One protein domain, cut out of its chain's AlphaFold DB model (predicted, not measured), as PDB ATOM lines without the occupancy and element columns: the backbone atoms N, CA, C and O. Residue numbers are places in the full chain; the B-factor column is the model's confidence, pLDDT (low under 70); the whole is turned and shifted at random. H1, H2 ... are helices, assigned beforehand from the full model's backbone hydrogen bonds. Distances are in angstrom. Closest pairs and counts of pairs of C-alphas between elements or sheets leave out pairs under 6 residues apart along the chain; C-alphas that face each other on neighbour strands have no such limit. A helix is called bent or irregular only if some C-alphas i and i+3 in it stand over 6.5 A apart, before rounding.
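AT A GLANCE: This is residues 252 to 378 of the 735 residues of an uncharacterized protein of Firmicutes bacterium CAG:313 (UniProt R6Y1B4). Look for a long, open V of helices: the longest helix, H4, folds back with H5 as a hairpin to make one arm, and H3 lies in the other arm with H1 and H2 along one side of it and H6 and H7 along another. H6 reaches from the base of the hairpin arm back to H3, and the two arms share no common core. The printed part has 127 residues with seven named helices, in order H1 to H7, and no named strand; the class is all helix. The whole is extended, with a radius of gyration of the C-alphas of 22.9 A and spans of 67 by 32 by 21 A.

IN THESE COORDINATES: Find C-alpha 299 at (-26.940, -35.514, -9.782); from there H4, residues 299 to 323, runs 35.5 A, with a kink of 33 degrees near residue 317. H5 follows as residues 328 to 342, 21.4 A long, and H6 as residues 346 to 366, 32.0 A long. H4 and H6 are only just irregular: C-alphas 315 and 318, and C-alphas 363 and 366, are each 6.8 A apart. Start again at C-alpha 252, at (-16.874, -34.232, 4.283), for H1, residues 252 to 260; H2 is residues 262 to 269, and H3, residues 274 to 293, is 28.2 A long. H7, residues 369 to 375, ends at C-alpha 375, at (-2.707, -63.460, -1.908).

HOW THE PARTS SIT: Begin at H4, which forms a helical hairpin with H5 through its residues 310 to 321 alone; the closest C-alphas, of Ser 321 and Ala 331, are 5.5 A apart, at a shallow tilt of 24 degrees. Residues 299 to 307 of H4 touch residues 346 to 354 of H6 at a steep tilt of 59 degrees, the C-alphas of Ala 303 and Ser 346 being closest at 4.7 A. Farther on, residues 358 to 362 of H6 touch residues 289 to 293 of H3, opposite ways at a shallow tilt of 13 degrees, closest at the C-alphas of Val 289 and Leu 361, 6.2 A. H3 is the hub, touching four helices. It forms a helical hairpin with H2, closest at the C-alphas of Leu 268 and Asn 280, 5.1 A; its residues 287 to 292 touch H1, closest at those of Val 253 and Val 291, 6.1 A; its residues 274 to 282 touch H7, closest at those of Ala 278 and Val 372, 5.1 A. H1 and H2 meet only through their link, and H3 and H5 are apart. In H1, H2, H3, H5 and H7 every O i to N i+4 pair is within hydrogen-bond range; in H4 it is 19 of 21, in H6 14 of 17.

THE WHOLE: The two C-alphas farthest apart, of Asn 273 and Asp 326, are 67.4 A apart. The printed part has no cut, and the six links are tight. The mean pLDDT of the printed part is 71.3; look for low confidence at residues 308 to 341, among others under 70.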
ATOM      1  N   LYS A 252     -16.259 -33.161   3.482       63.47
ATOM      2  CA  LYS A 252     -16.874 -34.232   4.283       63.47
ATOM      3  C   LYS A 252     -16.157 -35.562   4.069       63.47
ATOM      4  O   LYS A 252     -15.817 -36.195   5.068       63.47
ATOM      5  N   VAL A 253     -15.847 -35.937   2.824       64.44
ATOM      6  CA  VAL A 253     -15.040 -37.129   2.496       64.44
ATOM      7  C   VAL A 253     -13.693 -37.076   3.211       64.44
ATOM      8  O   VAL A 253     -13.322 -38.033   3.885       64.44
ATOM      9  N   TYR A 254     -12.983 -35.949   3.145       54.31
ATOM     10  CA  TYR A 254     -11.690 -35.786   3.816       54.31
ATOM     11  C   TYR A 254     -11.792 -35.922   5.346       54.31
ATOM     12  O   TYR A 254     -11.031 -36.669   5.971       54.31
ATOM     13  N   ARG A 255     -12.760 -35.237   5.973       64.50
ATOM     14  CA  ARG A 255     -12.970 -35.276   7.431       64.50
ATOM     15  C   ARG A 255     -13.386 -36.669   7.900       64.50
ATOM     16  O   ARG A 255     -12.812 -37.199   8.850       64.50
ATOM     17  N   GLN A 256     -14.354 -37.284   7.226       70.44
ATOM     18  CA  GLN A 256     -14.805 -38.637   7.546       70.44
ATOM     19  C   GLN A 256     -13.722 -39.675   7.256       70.44
ATOM     20  O   GLN A 256     -13.545 -40.586   8.058       70.44
ATOM     21  N   GLY A 257     -12.947 -39.506   6.183       64.94
ATOM     22  CA  GLY A 257     -11.768 -40.311   5.882       64.94
ATOM     23  C   GLY A 257     -10.749 -40.242   7.015       64.94
ATOM     24  O   GLY A 257     -10.327 -41.265   7.547       64.94
ATOM     25  N   THR A 258     -10.436 -39.044   7.500       63.19
ATOM     26  CA  THR A 258      -9.521 -38.867   8.638       63.19
ATOM     27  C   THR A 258     -10.011 -39.596   9.895       63.19
ATOM     28  O   THR A 258      -9.221 -40.227  10.590       63.19
ATOM     29  N   VAL A 259     -11.315 -39.570  10.183       71.50
ATOM     30  CA  VAL A 259     -11.881 -40.218  11.380       71.50
ATOM     31  C   VAL A 259     -12.026 -41.735  11.219       71.50
ATOM     32  O   VAL A 259     -11.753 -42.480  12.159       71.50
ATOM     33  N   GLN A 260     -12.469 -42.211  10.055       76.56
ATOM     34  CA  GLN A 260     -12.868 -43.609   9.844       76.56
ATOM     35  C   GLN A 260     -11.773 -44.464   9.190       76.56
ATOM     36  O   GLN A 260     -11.678 -45.658   9.479       76.56
ATOM     37  N   VAL A 261     -10.938 -43.873   8.333       69.25
ATOM     38  CA  VAL A 261      -9.903 -44.572   7.550       69.25
ATOM     39  C   VAL A 261      -8.565 -44.563   8.288       69.25
ATOM     40  O   VAL A 261      -7.935 -45.614   8.409       69.25
ATOM     41  N   LEU A 262      -8.145 -43.424   8.853       66.69
ATOM     42  CA  LEU A 262      -6.820 -43.292   9.479       66.69
ATOM     43  C   LEU A 262      -6.569 -44.300  10.620       66.69
ATOM     44  O   LEU A 262      -5.504 -44.922  10.619       66.69
ATOM     45  N   PRO A 263      -7.513 -44.560  11.551       76.75
ATOM     46  CA  PRO A 263      -7.295 -45.565  12.593       76.75
ATOM     47  C   PRO A 263      -7.164 -46.988  12.035       76.75
ATOM     48  O   PRO A 263      -6.435 -47.808  12.592       76.75
ATOM     49  N   LYS A 264      -7.858 -47.303  10.934       79.94
ATOM     50  CA  LYS A 264      -7.765 -48.616  10.282       79.94
ATOM     51  C   LYS A 264      -6.450 -48.777   9.523       79.94
ATOM     52  O   LYS A 264      -5.840 -49.839   9.600       79.94
ATOM     53  N   LEU A 265      -5.969 -47.711   8.885       64.19
ATOM     54  CA  LEU A 265      -4.651 -47.679   8.255       64.19
ATOM     55  C   LEU A 265      -3.543 -47.894   9.293       64.19
ATOM     56  O   LEU A 265      -2.644 -48.698   9.074       64.19
ATOM     57  N   GLN A 266      -3.638 -47.240  10.453       66.62
ATOM     58  CA  GLN A 266      -2.691 -47.448  11.554       66.62
ATOM     59  C   GLN A 266      -2.681 -48.900  12.048       66.62
ATOM     60  O   GLN A 266      -1.608 -49.459  12.266       66.62
ATOM     61  N   LYS A 267      -3.856 -49.534  12.185       76.50
ATOM     62  CA  LYS A 267      -3.950 -50.961  12.538       76.50
ATOM     63  C   LYS A 267      -3.298 -51.860  11.489       76.50
ATOM     64  O   LYS A 267      -2.558 -52.766  11.858       76.50
ATOM     65  N   LEU A 268      -3.521 -51.586  10.203       72.81
ATOM     66  CA  LEU A 268      -2.888 -52.326   9.111       72.81
ATOM     67  C   LEU A 268      -1.357 -52.204   9.158       72.81
ATOM     68  O   LEU A 268      -0.665 -53.214   9.109       72.81
ATOM     69  N   LEU A 269      -0.828 -50.989   9.328       67.12
ATOM     70  CA  LEU A 269       0.618 -50.742   9.418       67.12
ATOM     71  C   LEU A 269       1.270 -51.387  10.652       67.12
ATOM     72  O   LEU A 269       2.464 -51.669  10.633       67.12
ATOM     73  N   GLY A 270       0.500 -51.607  11.721       72.62
ATOM     74  CA  GLY A 270       0.950 -52.306  12.928       72.62
ATOM     75  C   GLY A 270       0.763 -53.827  12.899       72.62
ATOM     76  O   GLY A 270       1.120 -54.488  13.873       72.62
ATOM     77  N   SER A 271       0.187 -54.383  11.831       83.44
ATOM     78  CA  SER A 271      -0.105 -55.817  11.725       83.44
ATOM     79  C   SER A 271       1.161 -56.617  11.425       83.44
ATOM     80  O   SER A 271       2.022 -56.172  10.668       83.44
ATOM     81  N   SER A 272       1.278 -57.808  12.013       78.19
ATOM     82  CA  SER A 272       2.527 -58.593  11.965       78.19
ATOM     83  C   SER A 272       2.401 -59.960  11.295       78.19
ATOM     84  O   SER A 272       3.410 -60.553  10.923       78.19
ATOM     85  N   ASN A 273       1.178 -60.467  11.133       88.50
ATOM     86  CA  ASN A 273       0.910 -61.752  10.495       88.50
ATOM     87  C   ASN A 273      -0.121 -61.611   9.367       88.50
ATOM     88  O   ASN A 273      -0.953 -60.705   9.385       88.50
ATOM     89  N   ASN A 274      -0.084 -62.537   8.408       80.62
ATOM     90  CA  ASN A 274      -0.870 -62.446   7.176       80.62
ATOM     91  C   ASN A 274      -2.390 -62.436   7.403       80.62
ATOM     92  O   ASN A 274      -3.097 -61.749   6.675       80.62
ATOM     93  N   GLN A 275      -2.903 -63.143   8.417       85.31
ATOM     94  CA  GLN A 275      -4.339 -63.133   8.735       85.31
ATOM     95  C   GLN A 275      -4.781 -61.772   9.281       85.31
ATOM     96  O   GLN A 275      -5.781 -61.213   8.841       85.31
ATOM     97  N   GLU A 276      -4.005 -61.202  10.200       84.06
ATOM     98  CA  GLU A 276      -4.262 -59.877  10.762       84.06
ATOM     99  C   GLU A 276      -4.131 -58.772   9.702       84.06
ATOM    100  O   GLU A 276      -4.969 -57.871   9.646       84.06
ATOM    101  N   ILE A 277      -3.130 -58.873   8.816       78.81
ATOM    102  CA  ILE A 277      -2.961 -57.978   7.662       78.81
ATOM    103  C   ILE A 277      -4.179 -58.079   6.735       78.81
ATOM    104  O   ILE A 277      -4.738 -57.049   6.365       78.81
ATOM    105  N   ALA A 278      -4.627 -59.291   6.393       82.19
ATOM    106  CA  ALA A 278      -5.781 -59.504   5.524       82.19
ATOM    107  C   ALA A 278      -7.072 -58.920   6.112       82.19
ATOM    108  O   ALA A 278      -7.764 -58.151   5.439       82.19
ATOM    109  N   TYR A 279      -7.354 -59.206   7.384       89.19
ATOM    110  CA  TYR A 279      -8.503 -58.649   8.091       89.19
ATOM    111  C   TYR A 279      -8.461 -57.113   8.110       89.19
ATOM    112  O   TYR A 279      -9.420 -56.449   7.709       89.19
ATOM    113  N   ASN A 280      -7.332 -56.523   8.517       82.50
ATOM    114  CA  ASN A 280      -7.198 -55.070   8.616       82.50
ATOM    115  C   ASN A 280      -7.221 -54.375   7.243       82.50
ATOM    116  O   ASN A 280      -7.754 -53.267   7.142       82.50
ATOM    117  N   ALA A 281      -6.716 -55.013   6.183       74.75
ATOM    118  CA  ALA A 281      -6.771 -54.498   4.815       74.75
ATOM    119  C   ALA A 281      -8.211 -54.448   4.282       74.75
ATOM    120  O   ALA A 281      -8.623 -53.433   3.719       74.75
ATOM    121  N   VAL A 282      -9.010 -55.493   4.521       87.88
ATOM    122  CA  VAL A 282     -10.433 -55.495   4.146       87.88
ATOM    123  C   VAL A 282     -11.218 -54.479   4.962       87.88
ATOM    124  O   VAL A 282     -11.995 -53.713   4.398       87.88
ATOM    125  N   GLN A 283     -10.950 -54.386   6.263       89.06
ATOM    126  CA  GLN A 283     -11.566 -53.374   7.115       89.06
ATOM    127  C   GLN A 283     -11.238 -51.946   6.654       89.06
ATOM    128  O   GLN A 283     -12.111 -51.072   6.714       89.06
ATOM    129  N   LEU A 284     -10.004 -51.695   6.210       80.25
ATOM    130  CA  LEU A 284      -9.585 -50.424   5.625       80.25
ATOM    131  C   LEU A 284     -10.341 -50.138   4.320       80.25
ATOM    132  O   LEU A 284     -10.925 -49.062   4.193       80.25
ATOM    133  N   LYS A 285     -10.392 -51.110   3.400       86.69
ATOM    134  CA  LYS A 285     -11.148 -51.022   2.140       86.69
ATOM    135  C   LYS A 285     -12.619 -50.694   2.386       86.69
ATOM    136  O   LYS A 285     -13.125 -49.742   1.804       86.69
ATOM    137  N   GLU A 286     -13.284 -51.411   3.290       91.06
ATOM    138  CA  GLU A 286     -14.693 -51.176   3.637       91.06
ATOM    139  C   GLU A 286     -14.931 -49.768   4.193       91.06
ATOM    140  O   GLU A 286     -15.930 -49.136   3.865       91.06
ATOM    141  N   ALA A 287     -14.013 -49.247   5.013       82.81
ATOM    142  CA  ALA A 287     -14.133 -47.884   5.524       82.81
ATOM    143  C   ALA A 287     -13.959 -46.830   4.424       82.81
ATOM    144  O   ALA A 287     -14.693 -45.846   4.425       82.81
ATOM    145  N   ILE A 288     -13.025 -47.036   3.491       70.12
ATOM    146  CA  ILE A 288     -12.824 -46.137   2.346       70.12
ATOM    147  C   ILE A 288     -14.060 -46.155   1.443       70.12
ATOM    148  O   ILE A 288     -14.629 -45.099   1.184       70.12
ATOM    149  N   VAL A 289     -14.512 -47.342   1.022       84.81
ATOM    150  CA  VAL A 289     -15.695 -47.510   0.159       84.81
ATOM    151  C   VAL A 289     -16.924 -46.877   0.798       84.81
ATOM    152  O   VAL A 289     -17.626 -46.113   0.144       84.81
ATOM    153  N   LYS A 290     -17.148 -47.112   2.095       89.88
ATOM    154  CA  LYS A 290     -18.271 -46.515   2.818       89.88
ATOM    155  C   LYS A 290     -18.206 -44.987   2.848       89.88
ATOM    156  O   LYS A 290     -19.198 -44.344   2.537       89.88
ATOM    157  N   VAL A 291     -17.054 -44.400   3.193       75.00
ATOM    158  CA  VAL A 291     -16.892 -42.932   3.209       75.00
ATOM    159  C   VAL A 291     -17.164 -42.335   1.827       75.00
ATOM    160  O   VAL A 291     -17.771 -41.273   1.734       75.00
ATOM    161  N   LEU A 292     -16.747 -43.008   0.758       75.44
ATOM    162  CA  LEU A 292     -16.978 -42.554  -0.609       75.44
ATOM    163  C   LEU A 292     -18.454 -42.681  -1.033       75.44
ATOM    164  O   LEU A 292     -19.008 -41.735  -1.587       75.44
ATOM    165  N   LEU A 293     -19.119 -43.797  -0.715       88.00
ATOM    166  CA  LEU A 293     -20.542 -44.011  -1.018       88.00
ATOM    167  C   LEU A 293     -21.481 -43.106  -0.201       88.00
ATOM    168  O   LEU A 293     -22.498 -42.656  -0.725       88.00
ATOM    169  N   ASP A 294     -21.143 -42.809   1.056       87.94
ATOM    170  CA  ASP A 294     -21.947 -41.944   1.936       87.94
ATOM    171  C   ASP A 294     -21.889 -40.454   1.522       87.94
ATOM    172  O   ASP A 294     -22.663 -39.644   2.034       87.94
ATOM    173  N   ASN A 295     -20.976 -40.072   0.617       78.31
ATOM    174  CA  ASN A 295     -20.744 -38.681   0.204       78.31
ATOM    175  C   ASN A 295     -20.668 -38.526  -1.327       78.31
ATOM    176  O   ASN A 295     -19.863 -37.745  -1.835       78.31
ATOM    177  N   VAL A 296     -21.491 -39.277  -2.061       81.69
ATOM    178  CA  VAL A 296     -21.639 -39.126  -3.517       81.69
ATOM    179  C   VAL A 296     -22.219 -37.747  -3.848       81.69
ATOM    180  O   VAL A 296     -23.125 -37.274  -3.160       81.69
ATOM    181  N   VAL A 297     -21.702 -37.130  -4.912       72.69
ATOM    182  CA  VAL A 297     -22.201 -35.850  -5.428       72.69
ATOM    183  C   VAL A 297     -23.631 -35.993  -5.933       72.69
ATOM    184  O   VAL A 297     -23.975 -37.010  -6.535       72.69
ATOM    185  N   SER A 298     -24.484 -35.002  -5.657       87.75
ATOM    186  CA  SER A 298     -25.860 -35.026  -6.153       87.75
ATOM    187  C   SER A 298     -25.872 -34.919  -7.682       87.75
ATOM    188  O   SER A 298     -25.015 -34.265  -8.282       87.75
ATOM    189  N   ASN A 299     -26.834 -35.581  -8.326       87.81
ATOM    190  CA  ASN A 299     -26.940 -35.514  -9.782       87.81
ATOM    191  C   ASN A 299     -27.307 -34.094 -10.227       87.81
ATOM    192  O   ASN A 299     -26.884 -33.667 -11.293       87.81
ATOM    193  N   GLU A 300     -28.054 -33.372  -9.395       86.38
ATOM    194  CA  GLU A 300     -28.462 -31.991  -9.610       86.38
ATOM    195  C   GLU A 300     -27.253 -31.040  -9.620       86.38
ATOM    196  O   GLU A 300     -27.064 -30.323 -10.600       86.38
ATOM    197  N   ASP A 301     -26.383 -31.091  -8.603       74.31
ATOM    198  CA  ASP A 301     -25.174 -30.250  -8.552       74.31
ATOM    199  C   ASP A 301     -24.218 -30.586  -9.715       74.31
ATOM    200  O   ASP A 301     -23.629 -29.704 -10.341       74.31
ATOM    201  N   LEU A 302     -24.065 -31.877 -10.040       72.00
ATOM    202  CA  LEU A 302     -23.204 -32.319 -11.138       72.00
ATOM    203  C   LEU A 302     -23.753 -31.890 -12.508       72.00
ATOM    204  O   LEU A 302     -22.974 -31.484 -13.371       72.00
ATOM    205  N   ALA A 303     -25.073 -31.942 -12.705       80.19
ATOM    206  CA  ALA A 303     -25.727 -31.497 -13.934       80.19
ATOM    207  C   ALA A 303     -25.486 -30.007 -14.193       80.19
ATOM    208  O   ALA A 303     -25.151 -29.641 -15.317       80.19
ATOM    209  N   VAL A 304     -25.547 -29.172 -13.154       75.50
ATOM    210  CA  VAL A 304     -25.271 -27.731 -13.262       75.50
ATOM    211  C   VAL A 304     -23.830 -27.460 -13.724       75.50
ATOM    212  O   VAL A 304     -23.594 -26.607 -14.580       75.50
ATOM    213  N   VAL A 305     -22.845 -28.214 -13.220       61.69
ATOM    214  CA  VAL A 305     -21.442 -28.091 -13.666       61.69
ATOM    215  C   VAL A 305     -21.266 -28.562 -15.114       61.69
ATOM    216  O   VAL A 305     -20.519 -27.951 -15.883       61.69
ATOM    217  N   LEU A 306     -21.952 -29.639 -15.501       63.88
ATOM    218  CA  LEU A 306     -21.948 -30.143 -16.876       63.88
ATOM    219  C   LEU A 306     -22.607 -29.148 -17.843       63.88
ATOM    220  O   LEU A 306     -22.080 -28.937 -18.935       63.88
ATOM    221  N   ASP A 307     -23.687 -28.487 -17.428       73.62
ATOM    222  CA  ASP A 307     -24.338 -27.421 -18.190       73.62
ATOM    223  C   ASP A 307     -23.423 -26.213 -18.372       73.62
ATOM    224  O   ASP A 307     -23.282 -25.722 -19.491       73.62
ATOM    225  N   PHE A 308     -22.707 -25.797 -17.325       64.75
ATOM    226  CA  PHE A 308     -21.708 -24.739 -17.443       64.75
ATOM    227  C   PHE A 308     -20.597 -25.096 -18.443       64.75
ATOM    228  O   PHE A 308     -20.253 -24.290 -19.311       64.75
ATOM    229  N   ALA A 309     -20.044 -26.311 -18.364       56.44
ATOM    230  CA  ALA A 309     -19.010 -26.767 -19.293       56.44
ATOM    231  C   ALA A 309     -19.531 -26.836 -20.739       56.44
ATOM    232  O   ALA A 309     -18.845 -26.402 -21.668       56.44
ATOM    233  N   LYS A 310     -20.756 -27.337 -20.927       62.94
ATOM    234  CA  LYS A 310     -21.457 -27.375 -22.215       62.94
ATOM    235  C   LYS A 310     -21.617 -25.967 -22.788       62.94
ATOM    236  O   LYS A 310     -21.209 -25.720 -23.922       62.94
ATOM    237  N   ASP A 311     -22.130 -25.032 -21.999       65.75
ATOM    238  CA  ASP A 311     -22.366 -23.653 -22.419       65.75
ATOM    239  C   ASP A 311     -21.062 -22.916 -22.735       65.75
ATOM    240  O   ASP A 311     -20.978 -22.229 -23.754       65.75
ATOM    241  N   ALA A 312     -20.008 -23.120 -21.940       56.75
ATOM    242  CA  ALA A 312     -18.687 -22.557 -22.207       56.75
ATOM    243  C   ALA A 312     -18.129 -23.025 -23.562       56.75
ATOM    244  O   ALA A 312     -17.601 -22.217 -24.333       56.75
ATOM    245  N   VAL A 313     -18.287 -24.310 -23.900       54.72
ATOM    246  CA  VAL A 313     -17.860 -24.829 -25.207       54.72
ATOM    247  C   VAL A 313     -18.740 -24.294 -26.338       54.72
ATOM    248  O   VAL A 313     -18.213 -23.916 -27.386       54.72
ATOM    249  N   LEU A 314     -20.056 -24.188 -26.139       61.06
ATOM    250  CA  LEU A 314     -20.972 -23.609 -27.129       61.06
ATOM    251  C   LEU A 314     -20.675 -22.127 -27.405       61.06
ATOM    252  O   LEU A 314     -20.783 -21.690 -28.552       61.06
ATOM    253  N   VAL A 315     -20.262 -21.370 -26.385       58.56
ATOM    254  CA  VAL A 315     -19.825 -19.969 -26.501       58.56
ATOM    255  C   VAL A 315     -18.469 -19.861 -27.203       58.56
ATOM    256  O   VAL A 315     -18.274 -18.971 -28.031       58.56
ATOM    257  N   ALA A 316     -17.538 -20.778 -26.930       48.81
ATOM    258  CA  ALA A 316     -16.207 -20.776 -27.536       48.81
ATOM    259  C   ALA A 316     -16.191 -21.289 -28.989       48.81
ATOM    260  O   ALA A 316     -15.329 -20.896 -29.776       48.81
ATOM    261  N   ALA A 317     -17.133 -22.152 -29.380       55.19
ATOM    262  CA  ALA A 317     -17.101 -22.829 -30.675       55.19
ATOM    263  C   ALA A 317     -17.135 -21.896 -31.908       55.19
ATOM    264  O   ALA A 317     -16.358 -22.141 -32.835       55.19
ATOM    265  N   PRO A 318     -17.933 -20.807 -31.954       58.66
ATOM    266  CA  PRO A 318     -17.872 -19.836 -33.050       58.66
ATOM    267  C   PRO A 318     -16.510 -19.133 -33.158       58.66
ATOM    268  O   PRO A 318     -16.050 -18.853 -34.264       58.66
ATOM    269  N   ILE A 319     -15.843 -18.890 -32.021       53.44
ATOM    270  CA  ILE A 319     -14.520 -18.251 -31.953       53.44
ATOM    271  C   ILE A 319     -13.467 -19.201 -32.516       53.44
ATOM    272  O   ILE A 319     -12.736 -18.832 -33.434       53.44
ATOM    273  N   VAL A 320     -13.443 -20.451 -32.047       50.25
ATOM    274  CA  VAL A 320     -12.522 -21.477 -32.556       50.25
ATOM    275  C   VAL A 320     -12.770 -21.707 -34.048       50.25
ATOM    276  O   VAL A 320     -11.825 -21.667 -34.825       50.25
ATOM    277  N   SER A 321     -14.028 -21.826 -34.485       54.62
ATOM    278  CA  SER A 321     -14.368 -21.987 -35.905       54.62
ATOM    279  C   SER A 321     -13.910 -20.811 -36.779       54.62
ATOM    280  O   SER A 321     -13.599 -21.026 -37.949       54.62
ATOM    281  N   SER A 322     -13.850 -19.588 -36.239       54.03
ATOM    282  CA  SER A 322     -13.340 -18.406 -36.949       54.03
ATOM    283  C   SER A 322     -11.809 -18.362 -37.063       54.03
ATOM    284  O   SER A 322     -11.286 -17.690 -37.947       54.03
ATOM    285  N   LEU A 323     -11.092 -19.104 -36.209       45.03
ATOM    286  CA  LEU A 323      -9.625 -19.182 -36.185       45.03
ATOM    287  C   LEU A 323      -9.062 -20.313 -37.065       45.03
ATOM    288  O   LEU A 323      -7.876 -20.313 -37.382       45.03
ATOM    289  N   VAL A 324      -9.896 -21.277 -37.471       51.31
ATOM    290  CA  VAL A 324      -9.524 -22.418 -38.335       51.31
ATOM    291  C   VAL A 324     -10.205 -22.377 -39.704       51.31
ATOM    292  O   VAL A 324     -10.478 -23.411 -40.311       51.31
ATOM    293  N   THR A 325     -10.415 -21.168 -40.235       55.16
ATOM    294  CA  THR A 325     -11.032 -20.904 -41.551       55.16
ATOM    295  C   THR A 325     -10.361 -21.622 -42.723       55.16
ATOM    296  O   THR A 325     -11.031 -21.931 -43.703       55.16
ATOM    297  N   ASP A 326      -9.068 -21.938 -42.611       47.31
ATOM    298  CA  ASP A 326      -8.301 -22.623 -43.660       47.31
ATOM    299  C   ASP A 326      -8.361 -24.162 -43.552       47.31
ATOM    300  O   ASP A 326      -7.783 -24.871 -44.378       47.31
ATOM    301  N   ASN A 327      -9.050 -24.704 -42.538       50.56
ATOM    302  CA  ASN A 327      -9.179 -26.141 -42.297       50.56
ATOM    303  C   ASN A 327     -10.653 -26.564 -42.221       50.56
ATOM    304  O   ASN A 327     -11.230 -26.755 -41.152       50.56
ATOM    305  N   GLU A 328     -11.240 -26.763 -43.400       54.31
ATOM    306  CA  GLU A 328     -12.638 -27.164 -43.603       54.31
ATOM    307  C   GLU A 328     -13.022 -28.440 -42.830       54.31
ATOM    308  O   GLU A 328     -14.130 -28.551 -42.306       54.31
ATOM    309  N   LYS A 329     -12.088 -29.390 -42.674       50.28
ATOM    310  CA  LYS A 329     -12.318 -30.610 -41.882       50.28
ATOM    311  C   LYS A 329     -12.469 -30.302 -40.397       50.28
ATOM    312  O   LYS A 329     -13.364 -30.838 -39.756       50.28
ATOM    313  N   LEU A 330     -11.611 -29.442 -39.857       45.88
ATOM    314  CA  LEU A 330     -11.665 -29.059 -38.450       45.88
ATOM    315  C   LEU A 330     -12.898 -28.195 -38.151       45.88
ATOM    316  O   LEU A 330     -13.546 -28.414 -37.134       45.88
ATOM    317  N   ALA A 331     -13.283 -27.298 -39.063       53.56
ATOM    318  CA  ALA A 331     -14.528 -26.533 -38.959       53.56
ATOM    319  C   ALA A 331     -15.775 -27.442 -38.942       53.56
ATOM    320  O   ALA A 331     -16.664 -27.255 -38.112       53.56
ATOM    321  N   ASN A 332     -15.809 -28.479 -39.787       56.56
ATOM    322  CA  ASN A 332     -16.895 -29.464 -39.795       56.56
ATOM    323  C   ASN A 332     -16.934 -30.319 -38.519       56.56
ATOM    324  O   ASN A 332     -18.015 -30.570 -37.991       56.56
ATOM    325  N   VAL A 333     -15.776 -30.723 -37.984       57.72
ATOM    326  CA  VAL A 333     -15.698 -31.432 -36.694       57.72
ATOM    327  C   VAL A 333     -16.218 -30.548 -35.559       57.72
ATOM    328  O   VAL A 333     -17.015 -31.009 -34.748       57.72
ATOM    329  N   ILE A 334     -15.837 -29.267 -35.521       52.62
ATOM    330  CA  ILE A 334     -16.333 -28.313 -34.518       52.62
ATOM    331  C   ILE A 334     -17.859 -28.160 -34.621       52.62
ATOM    332  O   ILE A 334     -18.540 -28.178 -33.599       52.62
ATOM    333  N   ALA A 335     -18.416 -28.071 -35.834       60.41
ATOM    334  CA  ALA A 335     -19.861 -27.971 -36.041       60.41
ATOM    335  C   ALA A 335     -20.623 -29.219 -35.552       60.41
ATOM    336  O   ALA A 335     -21.646 -29.081 -34.880       60.41
ATOM    337  N   GLN A 336     -20.102 -30.420 -35.822       60.84
ATOM    338  CA  GLN A 336     -20.685 -31.678 -35.339       60.84
ATOM    339  C   GLN A 336     -20.612 -31.792 -33.813       60.84
ATOM    340  O   GLN A 336     -21.591 -32.163 -33.174       60.84
ATOM    341  N   VAL A 337     -19.482 -31.412 -33.210       54.44
ATOM    342  CA  VAL A 337     -19.317 -31.384 -31.750       54.44
ATOM    343  C   VAL A 337     -20.326 -30.426 -31.103       54.44
ATOM    344  O   VAL A 337     -20.945 -30.782 -30.104       54.44
ATOM    345  N   VAL A 338     -20.559 -29.250 -31.694       61.78
ATOM    346  CA  VAL A 338     -21.578 -28.289 -31.231       61.78
ATOM    347  C   VAL A 338     -22.993 -28.861 -31.322       61.78
ATOM    348  O   VAL A 338     -23.806 -28.627 -30.429       61.78
ATOM    349  N   GLU A 339     -23.313 -29.581 -32.396       69.06
ATOM    350  CA  GLU A 339     -24.626 -30.206 -32.579       69.06
ATOM    351  C   GLU A 339     -24.868 -31.323 -31.559       69.06
ATOM    352  O   GLU A 339     -25.912 -31.332 -30.906       69.06
ATOM    353  N   VAL A 340     -23.871 -32.186 -31.344       61.06
ATOM    354  CA  VAL A 340     -23.913 -33.239 -30.320       61.06
ATOM    355  C   VAL A 340     -24.078 -32.633 -28.928       61.06
ATOM    356  O   VAL A 340     -24.963 -33.054 -28.189       61.06
ATOM    357  N   MET A 341     -23.302 -31.600 -28.581       56.91
ATOM    358  CA  MET A 341     -23.387 -30.955 -27.265       56.91
ATOM    359  C   MET A 341     -24.762 -30.352 -26.972       56.91
ATOM    360  O   MET A 341     -25.211 -30.413 -25.833       56.91
ATOM    361  N   LYS A 342     -25.470 -29.814 -27.974       73.31
ATOM    362  CA  LYS A 342     -26.832 -29.274 -27.790       73.31
ATOM    363  C   LYS A 342     -27.870 -30.340 -27.442       73.31
ATOM    364  O   LYS A 342     -28.895 -29.999 -26.860       73.31
ATOM    365  N   GLY A 343     -27.628 -31.591 -27.831       73.94
ATOM    366  CA  GLY A 343     -28.520 -32.718 -27.563       73.94
ATOM    367  C   GLY A 343     -28.280 -33.409 -26.219       73.94
ATOM    368  O   GLY A 343     -29.051 -34.297 -25.875       73.94
ATOM    369  N   ILE A 344     -27.230 -33.037 -25.476       72.81
ATOM    370  CA  ILE A 344     -26.882 -33.672 -24.199       72.81
ATOM    371  C   ILE A 344     -27.814 -33.179 -23.083       72.81
ATOM    372  O   ILE A 344     -27.861 -31.980 -22.787       72.81
ATOM    373  N   ASP A 345     -28.494 -34.124 -22.430       83.38
ATOM    374  CA  ASP A 345     -29.150 -33.918 -21.139       83.38
ATOM    375  C   ASP A 345     -28.126 -34.118 -20.008       83.38
ATOM    376  O   ASP A 345     -27.678 -35.232 -19.720       83.38
ATOM    377  N   SER A 346     -27.723 -33.017 -19.377       77.75
ATOM    378  CA  SER A 346     -26.704 -33.015 -18.324       77.75
ATOM    379  C   SER A 346     -27.129 -33.785 -17.075       77.75
ATOM    380  O   SER A 346     -26.264 -34.321 -16.381       77.75
ATOM    381  N   LEU A 347     -28.432 -33.898 -16.795       85.38
ATOM    382  CA  LEU A 347     -28.941 -34.654 -15.650       85.38
ATOM    383  C   LEU A 347     -28.871 -36.161 -15.905       85.38
ATOM    384  O   LEU A 347     -28.496 -36.921 -15.009       85.38
ATOM    385  N   GLU A 348     -29.169 -36.593 -17.131       79.44
ATOM    386  CA  GLU A 348     -28.997 -37.988 -17.548       79.44
ATOM    387  C   GLU A 348     -27.517 -38.398 -17.500       79.44
ATOM    388  O   GLU A 348     -27.173 -39.434 -16.923       79.44
ATOM    389  N   VAL A 349     -26.622 -37.549 -18.018       66.31
ATOM    390  CA  VAL A 349     -25.170 -37.781 -17.964       66.31
ATOM    391  C   VAL A 349     -24.657 -37.801 -16.523       66.31
ATOM    392  O   VAL A 349     -23.890 -38.697 -16.167       66.31
ATOM    393  N   ALA A 350     -25.096 -36.869 -15.673       69.19
ATOM    394  CA  ALA A 350     -24.751 -36.861 -14.253       69.19
ATOM    395  C   ALA A 350     -25.196 -38.155 -13.554       69.19
ATOM    396  O   ALA A 350     -24.412 -38.763 -12.821       69.19
ATOM    397  N   GLY A 351     -26.417 -38.621 -13.834       76.62
ATOM    398  CA  GLY A 351     -26.926 -39.899 -13.339       76.62
ATOM    399  C   GLY A 351     -26.061 -41.083 -13.765       76.62
ATOM    400  O   GLY A 351     -25.655 -41.880 -12.918       76.62
ATOM    401  N   ALA A 352     -25.693 -41.155 -15.045       64.75
ATOM    402  CA  ALA A 352     -24.830 -42.211 -15.568       64.75
ATOM    403  C   ALA A 352     -23.424 -42.198 -14.939       64.75
ATOM    404  O   ALA A 352     -22.890 -43.258 -14.603       64.75
ATOM    405  N   ILE A 353     -22.830 -41.016 -14.728       59.75
ATOM    406  CA  ILE A 353     -21.535 -40.863 -14.040       59.75
ATOM    407  C   ILE A 353     -21.638 -41.368 -12.597       59.75
ATOM    408  O   ILE A 353     -20.784 -42.137 -12.144       59.75
ATOM    409  N   THR A 354     -22.690 -40.972 -11.882       75.00
ATOM    410  CA  THR A 354     -22.946 -41.397 -10.503       75.00
ATOM    411  C   THR A 354     -23.142 -42.908 -10.396       75.00
ATOM    412  O   THR A 354     -22.596 -43.545  -9.489       75.00
ATOM    413  N   ASP A 355     -23.895 -43.503 -11.315       76.81
ATOM    414  CA  ASP A 355     -24.141 -44.943 -11.330       76.81
ATOM    415  C   ASP A 355     -22.874 -45.725 -11.672       76.81
ATOM    416  O   ASP A 355     -22.571 -46.714 -11.000       76.81
ATOM    417  N   LEU A 356     -22.069 -45.246 -12.625       62.59
ATOM    418  CA  LEU A 356     -20.763 -45.826 -12.939       62.59
ATOM    419  C   LEU A 356     -19.810 -45.749 -11.739       62.59
ATOM    420  O   LEU A 356     -19.131 -46.727 -11.426       62.59
ATOM    421  N   TYR A 357     -19.786 -44.618 -11.029       66.81
ATOM    422  CA  TYR A 357     -18.985 -44.438  -9.819       66.81
ATOM    423  C   TYR A 357     -19.384 -45.424  -8.714       66.81
ATOM    424  O   TYR A 357     -18.530 -46.103  -8.135       66.81
ATOM    425  N   LYS A 358     -20.688 -45.560  -8.446       80.44
ATOM    426  CA  LYS A 358     -21.206 -46.532  -7.472       80.44
ATOM    427  C   LYS A 358     -20.909 -47.964  -7.901       80.44
ATOM    428  O   LYS A 358     -20.472 -48.758  -7.074       80.44
ATOM    429  N   ALA A 359     -21.110 -48.293  -9.175       70.00
ATOM    430  CA  ALA A 359     -20.804 -49.610  -9.723       70.00
ATOM    431  C   ALA A 359     -19.315 -49.945  -9.570       70.00
ATOM    432  O   ALA A 359     -18.983 -51.044  -9.132       70.00
ATOM    433  N   PHE A 360     -18.424 -48.984  -9.831       63.97
ATOM    434  CA  PHE A 360     -16.989 -49.137  -9.607       63.97
ATOM    435  C   PHE A 360     -16.665 -49.407  -8.134       63.97
ATOM    436  O   PHE A 360     -15.960 -50.368  -7.833       63.97
ATOM    437  N   LEU A 361     -17.204 -48.620  -7.199       71.44
ATOM    438  CA  LEU A 361     -16.951 -48.831  -5.771       71.44
ATOM    439  C   LEU A 361     -17.503 -50.171  -5.271       71.44
ATOM    440  O   LEU A 361     -16.798 -50.892  -4.566       71.44
ATOM    441  N   ASN A 362     -18.716 -50.533  -5.686       81.81
ATOM    442  CA  ASN A 362     -19.338 -51.813  -5.343       81.81
ATOM    443  C   ASN A 362     -18.594 -52.995  -5.980       81.81
ATOM    444  O   ASN A 362     -18.551 -54.082  -5.409       81.81
ATOM    445  N   SER A 363     -17.936 -52.793  -7.128       69.25
ATOM    446  CA  SER A 363     -17.104 -53.829  -7.744       69.25
ATOM    447  C   SER A 363     -15.923 -54.237  -6.859       69.25
ATOM    448  O   SER A 363     -15.396 -55.322  -7.042       69.25
ATOM    449  N   LEU A 364     -15.526 -53.444  -5.857       74.06
ATOM    450  CA  LEU A 364     -14.439 -53.793  -4.931       74.06
ATOM    451  C   LEU A 364     -14.853 -54.807  -3.845       74.06
ATOM    452  O   LEU A 364     -14.015 -55.227  -3.035       74.06
ATOM    453  N   ASP A 365     -16.118 -55.235  -3.810       82.94
ATOM    454  CA  ASP A 365     -16.620 -56.199  -2.823       82.94
ATOM    455  C   ASP A 365     -16.005 -57.597  -2.961       82.94
ATOM    456  O   ASP A 365     -15.901 -58.314  -1.962       82.94
ATOM    457  N   TYR A 366     -15.487 -57.967  -4.142       79.38
ATOM    458  CA  TYR A 366     -14.781 -59.246  -4.312       79.38
ATOM    459  C   TYR A 366     -13.494 -59.333  -3.472       79.38
ATOM    460  O   TYR A 366     -13.004 -60.435  -3.199       79.38
ATOM    461  N   ILE A 367     -12.935 -58.190  -3.046       79.62
ATOM    462  CA  ILE A 367     -11.749 -58.136  -2.187       79.62
ATOM    463  C   ILE A 367     -12.155 -58.530  -0.762       79.62
ATOM    464  O   ILE A 367     -12.519 -57.694   0.072       79.62
ATOM    465  N   THR A 368     -12.109 -59.834  -0.500       88.12
ATOM    466  CA  THR A 368     -12.459 -60.460   0.782       88.12
ATOM    467  C   THR A 368     -11.223 -60.782   1.618       88.12
ATOM    468  O   THR A 368     -10.114 -60.894   1.097       88.12
ATOM    469  N   GLU A 369     -11.408 -60.980   2.926       89.19
ATOM    470  CA  GLU A 369     -10.323 -61.384   3.831       89.19
ATOM    471  C   GLU A 369      -9.669 -62.687   3.363       89.19
ATOM    472  O   GLU A 369      -8.447 -62.793   3.335       89.19
ATOM    473  N   VAL A 370     -10.481 -63.646   2.910       87.12
ATOM    474  CA  VAL A 370     -10.003 -64.925   2.372       87.12
ATOM    475  C   VAL A 370      -9.135 -64.714   1.132       87.12
ATOM    476  O   VAL A 370      -8.089 -65.351   1.013       87.12
ATOM    477  N   LEU A 371      -9.539 -63.821   0.220       85.31
ATOM    478  CA  LEU A 371      -8.757 -63.510  -0.977       85.31
ATOM    479  C   LEU A 371      -7.413 -62.876  -0.613       85.31
ATOM    480  O   LEU A 371      -6.380 -63.319  -1.108       85.31
ATOM    481  N   VAL A 372      -7.417 -61.868   0.262       83.44
ATOM    482  CA  VAL A 372      -6.188 -61.175   0.674       83.44
ATOM    483  C   VAL A 372      -5.262 -62.122   1.439       83.44
ATOM    484  O   VAL A 372      -4.064 -62.129   1.182       83.44
ATOM    485  N   ALA A 373      -5.798 -62.975   2.315       87.31
ATOM    486  CA  ALA A 373      -5.008 -63.966   3.041       87.31
ATOM    487  C   ALA A 373      -4.309 -64.950   2.091       87.31
ATOM    488  O   ALA A 373      -3.117 -65.192   2.256       87.31
ATOM    489  N   LYS A 374      -5.019 -65.448   1.068       85.44
ATOM    490  CA  LYS A 374      -4.432 -66.292   0.014       85.44
ATOM    491  C   LYS A 374      -3.397 -65.541  -0.820       85.44
ATOM    492  O   LYS A 374      -2.350 -66.090  -1.131       85.44
ATOM    493  N   ALA A 375      -3.658 -64.279  -1.160       80.56
ATOM    494  CA  ALA A 375      -2.707 -63.460  -1.908       80.56
ATOM    495  C   ALA A 375      -1.386 -63.279  -1.138       80.56
ATOM    496  O   ALA A 375      -0.318 -63.315  -1.736       80.56
ATOM    497  N   LEU A 376      -1.445 -63.142   0.189       83.81
ATOM    498  CA  LEU A 376      -0.270 -63.005   1.055       83.81
ATOM    499  C   LEU A 376       0.540 -64.305   1.228       83.81
ATOM    500  O   LEU A 376       1.578 -64.282   1.886       83.81
ATOM    501  N   GLU A 377       0.095 -65.434   0.665       87.06
ATOM    502  CA  GLU A 377       0.917 -66.651   0.562       87.06
ATOM    503  C   GLU A 377       2.022 -66.510  -0.503       87.06
ATOM    504  O   GLU A 377       3.001 -67.257  -0.467       87.06
ATOM    505  N   TYR A 378       1.901 -65.549  -1.428       78.88
ATOM    506  CA  TYR A 378       2.923 -65.252  -2.433       78.88
ATOM    507  C   TYR A 378       4.022 -64.328  -1.889       78.88
ATOM    508  O   TYR A 378       3.768 -63.411  -1.111       78.88
TER     509      TYR A 378